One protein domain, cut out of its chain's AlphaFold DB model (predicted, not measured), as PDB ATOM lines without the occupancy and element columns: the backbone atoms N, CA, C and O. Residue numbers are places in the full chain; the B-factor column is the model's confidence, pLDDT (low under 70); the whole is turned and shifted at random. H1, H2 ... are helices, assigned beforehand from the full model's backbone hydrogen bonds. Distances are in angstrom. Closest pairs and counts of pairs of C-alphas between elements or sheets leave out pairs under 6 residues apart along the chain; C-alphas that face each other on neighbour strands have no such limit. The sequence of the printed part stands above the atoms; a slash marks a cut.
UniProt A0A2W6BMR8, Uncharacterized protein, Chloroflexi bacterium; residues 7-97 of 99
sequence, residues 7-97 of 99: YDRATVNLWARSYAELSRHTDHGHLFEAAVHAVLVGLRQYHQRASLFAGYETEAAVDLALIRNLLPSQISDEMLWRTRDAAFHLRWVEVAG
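AT A GLANCE: This is residues 7 to 97 of the 99 residues of an uncharacterized protein of Chloroflexi bacterium (UniProt A0A2W6BMR8). One long helix, H5, runs through the middle of a compact cluster of helices, and the other four pack round it. H1 crosses H5 on one side and H2 crosses it on the opposite side, while H4 packs on the earlier part of H5 and on H2, and H3 runs beside the later part of H5. The printed part has 91 residues with five named helices, H1 to H5 in order along the chain, and no named strand: the class is all helix, and the packing is mostly crossed. The whole is compact, with a radius of gyration of the C-alphas of 12.2 A and spans of 34 by 23 by 20 A.

HOW THE PARTS SIT: Start with H1, residues 7 to 22, and set it beside H5, residues 77 to 96, the hub that touches the four other helices. H1 touches H5 at a steep tilt of 64 degrees, opposite ways; look at the closest C-alphas, those of Tyr 19 and Ala 86, 4.2 A apart. Next comes H2, residues 29 to 43, which touches residues 83 to 91 of H5 at a steep tilt of 53 degrees, the same way, with C-alphas 36 and 87 closest at 4.9 A. H3, residues 49 to 58, touches residues 88 to 96 of H5 at a shallow tilt of 18 degrees, opposite ways; its closest pair is C-alphas 49 and 95, 6.6 A apart. H4, residues 60 to 70, touches residues 80 to 84 of H5, and C-alphas 64 and 80 are closest at 6.2 A. Their lines stand at 70.2 degrees, only just about perpendicular. H4 also touches H2, where the closest C-alphas, 35 and 67, are 5.4 A apart. H1 and H4 are apart, and H3 and H4 meet only through their link. Every O i to N i+4 pair is within hydrogen-bond range in H1, H3, H4 and H5; in H2 it is 10 of 11.

IN THESE COORDINATES: Find C-alpha 7 at (4.672, 5.977, -30.092); from there H1 runs 22.7 A to C-alpha 22. H2 begins at C-alpha 29, at (13.521, -12.014, -7.758), and covers 20.8 A. H3 measures 14.6 A and H4 15.7 A from first to last C-alpha. H5, the longest, runs 28.1 A from C-alpha 77 to C-alpha 96 at (18.074, 9.575, -21.515).

THE WHOLE: The two C-alphas farthest apart, those of Gln 74 and Gly 97, are 36.1 A apart. The printed part has no cut. The links H2 to H3 and H3 to H4 are tight, those from H1 to H2 and H4 to H5 short. The mean pLDDT of the printed part is 93.9, and no printed residue is under 70.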
ATOM      1  N   TYR A   7       4.325   7.399 -30.084       91.19
ATOM      2  CA  TYR A   7       4.672   5.977 -30.092       91.19
ATOM      3  C   TYR A   7       5.849   5.675 -29.160       91.19
ATOM      4  O   TYR A   7       5.713   4.863 -28.248       91.19
ATOM      5  N   ASP A   8       6.955   6.406 -29.299       92.62
ATOM      6  CA  ASP A   8       8.139   6.242 -28.447       92.62
ATOM      7  C   ASP A   8       7.802   6.433 -26.967       92.62
ATOM      8  O   ASP A   8       8.267   5.690 -26.103       92.62
ATOM      9  N   ARG A   9       6.930   7.400 -26.659       93.50
ATOM     10  CA  ARG A   9       6.444   7.630 -25.297       93.50
ATOM     11  C   ARG A   9       5.622   6.453 -24.773       93.50
ATOM     12  O   ARG A   9       5.777   6.079 -23.612       93.50
ATOM     13  N   ALA A  10       4.749   5.877 -25.597       95.81
ATOM     14  CA  ALA A  10       3.979   4.693 -25.223       95.81
ATOM     15  C   ALA A  10       4.903   3.497 -24.945       95.81
ATOM     16  O   ALA A  10       4.732   2.818 -23.935       95.81
ATOM     17  N   THR A  11       5.923   3.306 -25.781       96.25
ATOM     18  CA  THR A  11       6.938   2.261 -25.623       96.25
ATOM     19  C   THR A  11       7.751   2.439 -24.336       96.25
ATOM     20  O   THR A  11       7.870   1.504 -23.548       96.25
ATOM     21  N   VAL A  12       8.227   3.650 -24.033       96.31
ATOM     22  CA  VAL A  12       8.946   3.926 -22.772       96.31
ATOM     23  C   VAL A  12       8.052   3.701 -21.548       96.31
ATOM     24  O   VAL A  12       8.506   3.152 -20.542       96.31
ATOM     25  N   ASN A  13       6.776   4.091 -21.619       96.31
ATOM     26  CA  ASN A  13       5.817   3.859 -20.536       96.31
ATOM     27  C   ASN A  13       5.533   2.367 -20.322       96.31
ATOM     28  O   ASN A  13       5.390   1.936 -19.177       96.31
ATOM     29  N   LEU A  14       5.469   1.580 -21.402       96.94
ATOM     30  CA  LEU A  14       5.380   0.124 -21.324       96.94
ATOM     31  C   LEU A  14       6.590  -0.439 -20.571       96.94
ATOM     32  O   LEU A  14       6.406  -1.155 -19.589       96.94
ATOM     33  N   TRP A  15       7.807  -0.041 -20.956       97.62
ATOM     34  CA  TRP A  15       9.034  -0.490 -20.296       97.62
ATOM     35  C   TRP A  15       9.058  -0.156 -18.804       97.62
ATOM     36  O   TRP A  15       9.344  -1.015 -17.970       97.62
ATOM     37  N   ALA A  16       8.699   1.082 -18.452       96.25
ATOM     38  CA  ALA A  16       8.634   1.530 -17.064       96.25
ATOM     39  C   ALA A  16       7.619   0.725 -16.239       96.25
ATOM     40  O   ALA A  16       7.889   0.368 -15.089       96.25
ATOM     41  N   ARG A  17       6.455   0.402 -16.823       96.50
ATOM     42  CA  ARG A  17       5.439  -0.420 -16.158       96.50
ATOM     43  C   ARG A  17       5.936  -1.845 -15.938       96.50
ATOM     44  O   ARG A  17       5.808  -2.351 -14.826       96.50
ATOM     45  N   SER A  18       6.537  -2.457 -16.956       95.56
ATOM     46  CA  SER A  18       7.126  -3.793 -16.858       95.56
ATOM     47  C   SER A  18       8.209  -3.853 -15.777       95.56
ATOM     48  O   SER A  18       8.191  -4.772 -14.961       95.56
ATOM     49  N   TYR A  19       9.084  -2.841 -15.686       94.56
ATOM     50  CA  TYR A  19      10.074  -2.728 -14.608       94.56
ATOM     51  C   TYR A  19       9.418  -2.677 -13.218       94.56
ATOM     52  O   TYR A  19       9.755  -3.473 -12.342       94.56
ATOM     53  N   ALA A  20       8.425  -1.802 -13.025       93.50
ATOM     54  CA  ALA A  20       7.727  -1.662 -11.747       93.50
ATOM     55  C   ALA A  20       6.932  -2.920 -11.340       93.50
ATOM     56  O   ALA A  20       6.818  -3.223 -10.151       93.50
ATOM     57  N   GLU A  21       6.362  -3.648 -12.303       91.69
ATOM     58  CA  GLU A  21       5.666  -4.919 -12.072       91.69
ATOM     59  C   GLU A  21       6.646  -6.045 -11.707       91.69
ATOM     60  O   GLU A  21       6.354  -6.849 -10.817       91.69
ATOM     61  N   LEU A  22       7.825  -6.079 -12.337       89.94
ATOM     62  CA  LEU A  22       8.875  -7.054 -12.037       89.94
ATOM     63  C   LEU A  22       9.392  -6.889 -10.599       89.94
ATOM     64  O   LEU A  22       9.510  -7.875  -9.880       89.94
ATOM     65  N   SER A  23       9.598  -5.650 -10.134       83.88
ATOM     66  CA  SER A  23      10.054  -5.363  -8.761       83.88
ATOM     67  C   SER A  23       9.082  -5.818  -7.663       83.88
ATOM     68  O   SER A  23       9.462  -5.882  -6.496       83.88
ATOM     69  N   ARG A  24       7.822  -6.110  -8.008       85.81
ATOM     70  CA  ARG A  24       6.806  -6.613  -7.067       85.81
ATOM     71  C   ARG A  24       6.794  -8.138  -6.952       85.81
ATOM     72  O   ARG A  24       6.131  -8.656  -6.058       85.81
ATOM     73  N   HIS A  25       7.491  -8.851  -7.836       79.81
ATOM     74  CA  HIS A  25       7.586 -10.306  -7.778       79.81
ATOM     75  C   HIS A  25       8.658 -10.720  -6.766       79.81
ATOM     76  O   HIS A  25       9.844 -10.462  -6.950       79.81
ATOM     77  N   THR A  26       8.233 -11.365  -5.680       71.75
ATOM     78  CA  THR A  26       9.128 -11.816  -4.603       71.75
ATOM     79  C   THR A  26       9.768 -13.168  -4.898       71.75
ATOM     80  O   THR A  26      10.906 -13.420  -4.500       71.75
ATOM     81  N   ASP A  27       9.066 -14.031  -5.631       81.19
ATOM     82  CA  ASP A  27       9.564 -15.357  -5.979       81.19
ATOM     83  C   ASP A  27      10.582 -15.255  -7.116       81.19
ATOM     84  O   ASP A  27      10.306 -14.687  -8.170       81.19
ATOM     85  N   HIS A  28      11.765 -15.839  -6.908       81.75
ATOM     86  CA  HIS A  28      12.873 -15.834  -7.874       81.75
ATOM     87  C   HIS A  28      13.376 -14.432  -8.269       81.75
ATOM     88  O   HIS A  28      14.019 -14.294  -9.308       81.75
ATOM     89  N   GLY A  29      13.144 -13.401  -7.444       87.06
ATOM     90  CA  GLY A  29      13.521 -12.014  -7.758       87.06
ATOM     91  C   GLY A  29      14.986 -11.841  -8.186       87.06
ATOM     92  O   GLY A  29      15.266 -11.127  -9.141       87.06
ATOM     93  N   HIS A  30      15.909 -12.587  -7.570       91.12
ATOM     94  CA  HIS A  30      17.331 -12.576  -7.935       91.12
ATOM     95  C   HIS A  30      17.613 -13.134  -9.344       91.12
ATOM     96  O   HIS A  30      18.525 -12.657 -10.013       91.12
ATOM     97  N   LEU A  31      16.847 -14.127  -9.818       94.56
ATOM     98  CA  LEU A  31      16.994 -14.656 -11.181       94.56
ATOM     99  C   LEU A  31      16.454 -13.663 -12.208       94.56
ATOM    100  O   LEU A  31      17.070 -13.466 -13.251       94.56
ATOM    101  N   PHE A  32      15.336 -13.005 -11.895       95.19
ATOM    102  CA  PHE A  32      14.804 -11.925 -12.719       95.19
ATOM    103  C   PHE A  32      15.782 -10.756 -12.810       95.19
ATOM    104  O   PHE A  32      16.069 -10.293 -13.909       95.19
ATOM    105  N   GLU A  33      16.358 -10.329 -11.688       94.62
ATOM    106  CA  GLU A  33      17.396  -9.299 -11.657       94.62
ATOM    107  C   GLU A  33      18.620  -9.709 -12.492       94.62
ATOM    108  O   GLU A  33      19.069  -8.946 -13.348       94.62
ATOM    109  N   ALA A  34      19.104 -10.945 -12.338       95.88
ATOM    110  CA  ALA A  34      20.204 -11.467 -13.146       95.88
ATOM    111  C   ALA A  34      19.877 -11.470 -14.650       95.88
ATOM    112  O   ALA A  34      20.712 -11.061 -15.458       95.88
ATOM    113  N   ALA A  35      18.665 -11.881 -15.034       97.25
ATOM    114  CA  ALA A  35      18.223 -11.888 -16.425       97.25
ATOM    115  C   ALA A  35      18.091 -10.470 -17.005       97.25
ATOM    116  O   ALA A  35      18.565 -10.221 -18.116       97.25
ATOM    117  N   VAL A  36      17.536  -9.523 -16.239       97.88
ATOM    118  CA  VAL A  36      17.500  -8.097 -16.603       97.88
ATOM    119  C   VAL A  36      18.916  -7.575 -16.843       97.88
ATOM    120  O   VAL A  36      19.184  -6.962 -17.877       97.88
ATOM    121  N   HIS A  37      19.844  -7.838 -15.922       97.38
ATOM    122  CA  HIS A  37      21.221  -7.370 -16.043       97.38
ATOM    123  C   HIS A  37      21.979  -8.032 -17.199       97.38
ATOM    124  O   HIS A  37      22.776  -7.360 -17.854       97.38
ATOM    125  N   ALA A  38      21.716  -9.307 -17.491       98.12
ATOM    126  CA  ALA A  38      22.311  -9.999 -18.631       98.12
ATOM    127  C   ALA A  38      21.921  -9.334 -19.961       98.12
ATOM    128  O   ALA A  38      22.793  -9.048 -20.782       98.12
ATOM    129  N   VAL A  39      20.634  -9.013 -20.142       98.19
ATOM    130  CA  VAL A  39      20.153  -8.268 -21.318       98.19
ATOM    131  C   VAL A  39      20.736  -6.853 -21.328       98.19
ATOM    132  O   VAL A  39      21.278  -6.414 -22.342       98.19
ATOM    133  N   LEU A  40      20.717  -6.153 -20.186       97.62
ATOM    134  CA  LEU A  40      21.241  -4.790 -20.060       97.62
ATOM    135  C   LEU A  40      22.706  -4.674 -20.508       97.62
ATOM    136  O   LEU A  40      23.061  -3.685 -21.149       97.62
ATOM    137  N   VAL A  41      23.556  -5.667 -20.216       97.38
ATOM    138  CA  VAL A  41      24.952  -5.681 -20.687       97.38
ATOM    139  C   VAL A  41      25.023  -5.611 -22.213       97.38
ATOM    140  O   VAL A  41      25.810  -4.820 -22.730       97.38
ATOM    141  N   GLY A  42      24.186  -6.370 -22.923       95.69
ATOM    142  CA  GLY A  42      24.088  -6.293 -24.383       95.69
ATOM    143  C   GLY A  42      23.607  -4.919 -24.852       95.69
ATOM    144  O   GLY A  42      24.202  -4.322 -25.747       95.69
ATOM    145  N   LEU A  43      22.600  -4.352 -24.183       97.19
ATOM    146  CA  LEU A  43      22.032  -3.047 -24.540       97.19
ATOM    147  C   LEU A  43      22.999  -1.864 -24.359       97.19
ATOM    148  O   LEU A  43      22.767  -0.793 -24.927       97.19
ATOM    149  N   ARG A  44      24.101  -2.022 -23.611       95.88
ATOM    150  CA  ARG A  44      25.120  -0.965 -23.441       95.88
ATOM    151  C   ARG A  44      25.804  -0.560 -24.746       95.88
ATOM    152  O   ARG A  44      26.338   0.546 -24.802       95.88
ATOM    153  N   GLN A  45      25.735  -1.393 -25.788       94.44
ATOM    154  CA  GLN A  45      26.192  -1.038 -27.137       94.44
ATOM    155  C   GLN A  45      25.353   0.081 -27.784       94.44
ATOM    156  O   GLN A  45      25.828   0.790 -28.671       94.44
ATOM    157  N   TYR A  46      24.104   0.271 -27.345       94.94
ATOM    158  CA  TYR A  46      23.224   1.316 -27.857       94.94
ATOM    159  C   TYR A  46      23.456   2.612 -27.089       94.94
ATOM    160  O   TYR A  46      22.982   2.784 -25.965       94.94
ATOM    161  N   HIS A  47      24.211   3.535 -27.681       92.12
ATOM    162  CA  HIS A  47      24.538   4.829 -27.069       92.12
ATOM    163  C   HIS A  47      23.496   5.918 -27.347       92.12
ATOM    164  O   HIS A  47      23.490   6.948 -26.680       92.12
ATOM    165  N   GLN A  48      22.622   5.705 -28.332       92.06
ATOM    166  CA  GLN A  48      21.607   6.667 -28.745       92.06
ATOM    167  C   GLN A  48      20.206   6.094 -28.540       92.06
ATOM    168  O   GLN A  48      19.961   4.904 -28.746       92.06
ATOM    169  N   ARG A  49      19.250   6.966 -28.220       92.44
ATOM    170  CA  ARG A  49      17.839   6.598 -28.029       92.44
ATOM    171  C   ARG A  49      17.242   5.919 -29.262       92.44
ATOM    172  O   ARG A  49      16.615   4.878 -29.131       92.44
ATOM    173  N   ALA A  50      17.519   6.450 -30.453       92.12
ATOM    174  CA  ALA A  50      17.061   5.858 -31.710       92.12
ATOM    175  C   ALA A  50      17.591   4.427 -31.910       92.12
ATOM    176  O   ALA A  50      16.831   3.534 -32.266       92.12
ATOM    177  N   SER A  51      18.875   4.182 -31.608       94.38
ATOM    178  CA  SER A  51      19.446   2.829 -31.687       94.38
ATOM    179  C   SER A  51      18.837   1.865 -30.667       94.38
ATOM    180  O   SER A  51      18.698   0.683 -30.963       94.38
ATOM    181  N   LEU A  52      18.423   2.370 -29.499       95.94
ATOM    182  CA  LEU A  52      17.746   1.564 -28.487       95.94
ATOM    183  C   LEU A  52      16.352   1.134 -28.964       95.94
ATOM    184  O   LEU A  52      16.012  -0.037 -28.838       95.94
ATOM    185  N   PHE A  53      15.569   2.038 -29.564       95.88
ATOM    186  CA  PHE A  53      14.272   1.680 -30.151       95.88
ATOM    187  C   PHE A  53      14.412   0.683 -31.306       95.88
ATOM    188  O   PHE A  53      13.699  -0.314 -31.327       95.88
ATOM    189  N   ALA A  54      15.371   0.894 -32.211       95.81
ATOM    190  CA  ALA A  54      15.616  -0.045 -33.305       95.81
ATOM    191  C   ALA A  54      15.960  -1.454 -32.782       95.81
ATOM    192  O   ALA A  54      15.359  -2.434 -33.214       95.81
ATOM    193  N   GLY A  55      16.859  -1.555 -31.793       95.75
ATOM    194  CA  GLY A  55      17.189  -2.836 -31.156       95.75
ATOM    195  C   GLY A  55      15.993  -3.481 -30.448       95.75
ATOM    196  O   GLY A  55      15.821  -4.699 -30.496       95.75
ATOM    197  N   TYR A  56      15.110  -2.677 -29.844       96.69
ATOM    198  CA  TYR A  56      13.883  -3.183 -29.227       96.69
ATOM    199  C   TYR A  56      12.962  -3.882 -30.236       96.69
ATOM    200  O   TYR A  56      12.326  -4.879 -29.887       96.69
ATOM    201  N   GLU A  57      12.915  -3.408 -31.479       94.88
ATOM    202  CA  GLU A  57      12.082  -3.986 -32.534       94.88
ATOM    203  C   GLU A  57      12.708  -5.234 -33.176       94.88
ATOM    204  O   GLU A  57      11.981  -6.151 -33.556       94.88
ATOM    205  N   THR A  58      14.041  -5.308 -33.274       95.12
ATOM    206  CA  THR A  58      14.718  -6.356 -34.062       95.12
ATOM    207  C   THR A  58      15.284  -7.515 -33.242       95.12
ATOM    208  O   THR A  58      15.337  -8.636 -33.743       95.12
ATOM    209  N   GLU A  59      15.686  -7.291 -31.988       94.12
ATOM    210  CA  GLU A  59      16.484  -8.261 -31.210       94.12
ATOM    211  C   GLU A  59      15.655  -9.148 -30.261       94.12
ATOM    212  O   GLU A  59      16.202  -9.908 -29.460       94.12
ATOM    213  N   ALA A  60      14.319  -9.099 -30.338       96.56
ATOM    214  CA  ALA A  60      13.447  -9.765 -29.366       96.56
ATOM    215  C   ALA A  60      13.719 -11.272 -29.219       96.56
ATOM    216  O   ALA A  60      13.724 -11.794 -28.106       96.56
ATOM    217  N   ALA A  61      13.982 -11.982 -30.319       97.00
ATOM    218  CA  ALA A  61      14.247 -13.421 -30.270       97.00
ATOM    219  C   ALA A  61      15.529 -13.762 -29.489       97.00
ATOM    220  O   ALA A  61      15.547 -14.748 -28.749       97.00
ATOM    221  N   VAL A  62      16.577 -12.944 -29.633       96.69
ATOM    222  CA  VAL A  62      17.868 -13.136 -28.955       96.69
ATOM    223  C   VAL A  62      17.718 -12.859 -27.462       96.69
ATOM    224  O   VAL A  62      18.099 -13.698 -26.642       96.69
ATOM    225  N   ASP A  63      17.085 -11.739 -27.110       97.75
ATOM    226  CA  ASP A  63      16.844 -11.359 -25.716       97.75
ATOM    227  C   ASP A  63      16.004 -12.416 -24.984       97.75
ATOM    228  O   ASP A  63      16.354 -12.861 -23.889       97.75
ATOM    229  N   LEU A  64      14.908 -12.873 -25.599       97.44
ATOM    230  CA  LEU A  64      14.022 -13.870 -24.995       97.44
ATOM    231  C   LEU A  64      14.705 -15.233 -24.843       97.44
ATOM    232  O   LEU A  64      14.466 -15.923 -23.852       97.44
ATOM    233  N   ALA A  65      15.563 -15.629 -25.788       97.25
ATOM    234  CA  ALA A  65      16.349 -16.853 -25.664       97.25
ATOM    235  C   ALA A  65      17.342 -16.771 -24.493       97.25
ATOM    236  O   ALA A  65      17.457 -17.724 -23.722       97.25
ATOM    237  N   LEU A  66      18.014 -15.627 -24.318       97.19
ATOM    238  CA  LEU A  66      18.899 -15.388 -23.177       97.19
ATOM    239  C   LEU A  66      18.132 -15.462 -21.850       97.19
ATOM    240  O   LEU A  66      18.548 -16.182 -20.944       97.19
ATOM    241  N   ILE A  67      16.989 -14.778 -21.751       97.44
ATOM    242  CA  ILE A  67      16.161 -14.769 -20.538       97.44
ATOM    243  C   ILE A  67      15.671 -16.184 -20.197       97.44
ATOM    244  O   ILE A  67      15.767 -16.603 -19.043       97.44
ATOM    245  N   ARG A  68      15.206 -16.963 -21.186       96.38
ATOM    246  CA  ARG A  68      14.757 -18.354 -20.970       96.38
ATOM    247  C   ARG A  68      15.841 -19.267 -20.408       96.38
ATOM    248  O   ARG A  68      15.512 -20.193 -19.680       96.38
ATOM    249  N   ASN A  69      17.110 -19.022 -20.729       96.00
ATOM    250  CA  ASN A  69      18.217 -19.822 -20.202       96.00
ATOM    251  C   ASN A  69      18.562 -19.491 -18.741       96.00
ATOM    252  O   ASN A  69      19.239 -20.280 -18.085       96.00
ATOM    253  N   LEU A  70      18.129 -18.332 -18.238       95.06
ATOM    254  CA  LEU A  70      18.431 -17.859 -16.882       95.06
ATOM    255  C   LEU A  70      17.276 -18.083 -15.902       95.06
ATOM    256  O   LEU A  70      17.496 -18.150 -14.693       95.06
ATOM    257  N   LEU A  71      16.051 -18.182 -16.414       93.81
ATOM    258  CA  LEU A  71      14.847 -18.327 -15.607       93.81
ATOM    259  C   LEU A  71      14.366 -19.788 -15.523       93.81
ATOM    260  O   LEU A  71      14.647 -20.588 -16.415       93.81
ATOM    261  N   PRO A  72      13.607 -20.152 -14.472       91.81
ATOM    262  CA  PRO A  72      12.975 -21.465 -14.385       91.81
ATOM    263  C   PRO A  72      12.028 -21.741 -15.566       91.81
ATOM    264  O   PRO A  72      11.364 -20.837 -16.072       91.81
ATOM    265  N   SER A  73      11.898 -23.003 -15.976       88.56
ATOM    266  CA  SER A  73      11.109 -23.391 -17.159       88.56
ATOM    267  C   SER A  73       9.598 -23.157 -17.029       88.56
ATOM    268  O   SER A  73       8.902 -23.103 -18.037       88.56
ATOM    269  N   GLN A  74       9.085 -23.000 -15.808       89.75
ATOM    270  CA  GLN A  74       7.679 -22.705 -15.514       89.75
ATOM    271  C   GLN A  74       7.297 -21.219 -15.649       89.75
ATOM    272  O   GLN A  74       6.145 -20.862 -15.403       89.75
ATOM    273  N   ILE A  75       8.244 -20.339 -15.987       91.94
ATOM    274  CA  ILE A  75       7.969 -18.910 -16.150       91.94
ATOM    275  C   ILE A  75       7.145 -18.664 -17.422       91.94
ATOM    276  O   ILE A  75       7.442 -19.197 -18.489       91.94
ATOM    277  N   SER A  76       6.097 -17.843 -17.306       93.25
ATOM    278  CA  SER A  76       5.226 -17.494 -18.430       93.25
ATOM    279  C   SER A  76       5.942 -16.614 -19.458       93.25
ATOM    280  O   SER A  76       6.817 -15.821 -19.110       93.25
ATOM    281  N   ASP A  77       5.511 -16.676 -20.722       93.94
ATOM    282  CA  ASP A  77       6.053 -15.802 -21.772       93.94
ATOM    283  C   ASP A  77       5.888 -14.311 -21.429       93.94
ATOM    284  O   ASP A  77       6.774 -13.509 -21.714       93.94
ATOM    285  N   GLU A  78       4.798 -13.932 -20.754       94.62
ATOM    286  CA  GLU A  78       4.579 -12.561 -20.268       94.62
ATOM    287  C   GLU A  78       5.715 -12.088 -19.351       94.62
ATOM    288  O   GLU A  78       6.177 -10.953 -19.464       94.62
ATOM    289  N   MET A  79       6.213 -12.958 -18.473       94.81
ATOM    290  CA  MET A  79       7.332 -12.628 -17.591       94.81
ATOM    291  C   MET A  79       8.660 -12.534 -18.343       94.81
ATOM    292  O   MET A  79       9.503 -11.715 -17.972       94.81
ATOM    293  N   LEU A  80       8.841 -13.297 -19.425       96.31
ATOM    294  CA  LEU A  80      10.004 -13.139 -20.303       96.31
ATOM    295  C   LEU A  80      10.000 -11.752 -20.958       96.31
ATOM    296  O   LEU A  80      11.002 -11.039 -20.903       96.31
ATOM    297  N   TRP A  81       8.855 -11.337 -21.504       96.94
ATOM    298  CA  TRP A  81       8.689 -10.007 -22.095       96.94
ATOM    299  C   TRP A  81       8.882  -8.892 -21.069       96.94
ATOM    300  O   TRP A  81       9.652  -7.970 -21.319       96.94
ATOM    301  N   ARG A  82       8.297  -9.009 -19.871       96.50
ATOM    302  CA  ARG A  82       8.514  -8.030 -18.793       96.50
ATOM    303  C   ARG A  82       9.981  -7.901 -18.392       96.50
ATOM    304  O   ARG A  82      10.445  -6.796 -18.131       96.50
ATOM    305  N   THR A  83      10.708  -9.017 -18.340       97.25
ATOM    306  CA  THR A  83      12.143  -9.030 -18.016       97.25
ATOM    307  C   THR A  83      12.942  -8.280 -19.079       97.25
ATOM    308  O   THR A  83      13.802  -7.462 -18.756       97.25
ATOM    309  N   ARG A  84      12.620  -8.506 -20.356       98.00
ATOM    310  CA  ARG A  84      13.217  -7.770 -21.471       98.00
ATOM    311  C   ARG A  84      12.920  -6.274 -21.369       98.00
ATOM    312  O   ARG A  84      13.841  -5.462 -21.371       98.00
ATOM    313  N   ASP A  85      11.651  -5.915 -21.231       98.19
ATOM    314  CA  ASP A  85      11.190  -4.531 -21.118       98.19
ATOM    315  C   ASP A  85      11.854  -3.793 -19.950       98.19
ATOM    316  O   ASP A  85      12.250  -2.635 -20.082       98.19
ATOM    317  N   ALA A  86      12.031  -4.472 -18.816       97.50
ATOM    318  CA  ALA A  86      12.735  -3.947 -17.653       97.50
ATOM    319  C   ALA A  86      14.202  -3.600 -17.967       97.50
ATOM    320  O   ALA A  86      14.683  -2.544 -17.551       97.50
ATOM    321  N   ALA A  87      14.906  -4.427 -18.744       98.00
ATOM    322  CA  ALA A  87      16.269  -4.124 -19.187       98.00
ATOM    323  C   ALA A  87      16.315  -2.908 -20.125       98.00
ATOM    324  O   ALA A  87      17.176  -2.036 -19.969       98.00
ATOM    325  N   PHE A  88      15.358  -2.802 -21.052       98.25
ATOM    326  CA  PHE A  88      15.217  -1.628 -21.920       98.25
ATOM    327  C   PHE A  88      14.869  -0.362 -21.135       98.25
ATOM    328  O   PHE A  88      15.408   0.698 -21.447       98.25
ATOM    329  N   HIS A  89      14.054  -0.458 -20.079       97.38
ATOM    330  CA  HIS A  89      13.781   0.663 -19.180       97.38
ATOM    331  C   HIS A  89      15.056   1.168 -18.498       97.38
ATOM    332  O   HIS A  89      15.339   2.365 -18.535       97.38
ATOM    333  N   LEU A  90      15.844   0.262 -17.908       96.25
ATOM    334  CA  LEU A  90      17.102   0.628 -17.257       96.25
ATOM    335  C   LEU A  90      18.060   1.282 -18.251       96.25
ATOM    336  O   LEU A  90      18.603   2.352 -17.970       96.25
ATOM    337  N   ARG A  91      18.209   0.701 -19.450       97.38
ATOM    338  CA  ARG A  91      19.064   1.299 -20.476       97.38
ATOM    339  C   ARG A  91      18.547   2.658 -20.927       97.38
ATOM    340  O   ARG A  91      19.342   3.575 -21.109       97.38
ATOM    341  N   TRP A  92      17.233   2.797 -21.097       95.94
ATOM    342  CA  TRP A  92      16.590   4.056 -21.448       95.94
ATOM    343  C   TRP A  92      16.934   5.151 -20.439       95.94
ATOM    344  O   TRP A  92      17.337   6.230 -20.857       95.94
ATOM    345  N   VAL A  93      16.844   4.876 -19.134       94.38
ATOM    346  CA  VAL A  93      17.218   5.837 -18.083       94.38
ATOM    347  C   VAL A  93      18.692   6.245 -18.203       94.38
ATOM    348  O   VAL A  93      18.997   7.437 -18.176       94.38
ATOM    349  N   GLU A  94      19.599   5.289 -18.433       93.94
ATOM    350  CA  GLU A  94      21.032   5.570 -18.619       93.94
ATOM    351  C   GLU A  94      21.309   6.491 -19.825       93.94
ATOM    352  O   GLU A  94      22.120   7.410 -19.721       93.94
ATOM    353  N   VAL A  95      20.651   6.269 -20.972       92.06
ATOM    354  CA  VAL A  95      20.881   7.059 -22.204       92.06
ATOM    355  C   VAL A  95      20.039   8.329 -22.290       92.06
ATOM    356  O   VAL A  95      20.383   9.258 -23.023       92.06
ATOM    357  N   ALA A  96      18.907   8.384 -21.589       86.31
ATOM    358  CA  ALA A  96      18.074   9.575 -21.515       86.31
ATOM    359  C   ALA A  96      18.670  10.640 -20.590       86.31
ATOM    360  O   ALA A  96      18.322  11.812 -20.733       86.31
ATOM    361  N   GLY A  97      19.615  10.235 -19.741       73.19
ATOM    362  CA  GLY A  97      20.194  11.050 -18.695       73.19
ATOM    363  C   GLY A  97      19.385  10.873 -17.422       73.19
ATOM    364  O   GLY A  97      18.283  11.408 -17.292       73.19
TER     365      GLY A  97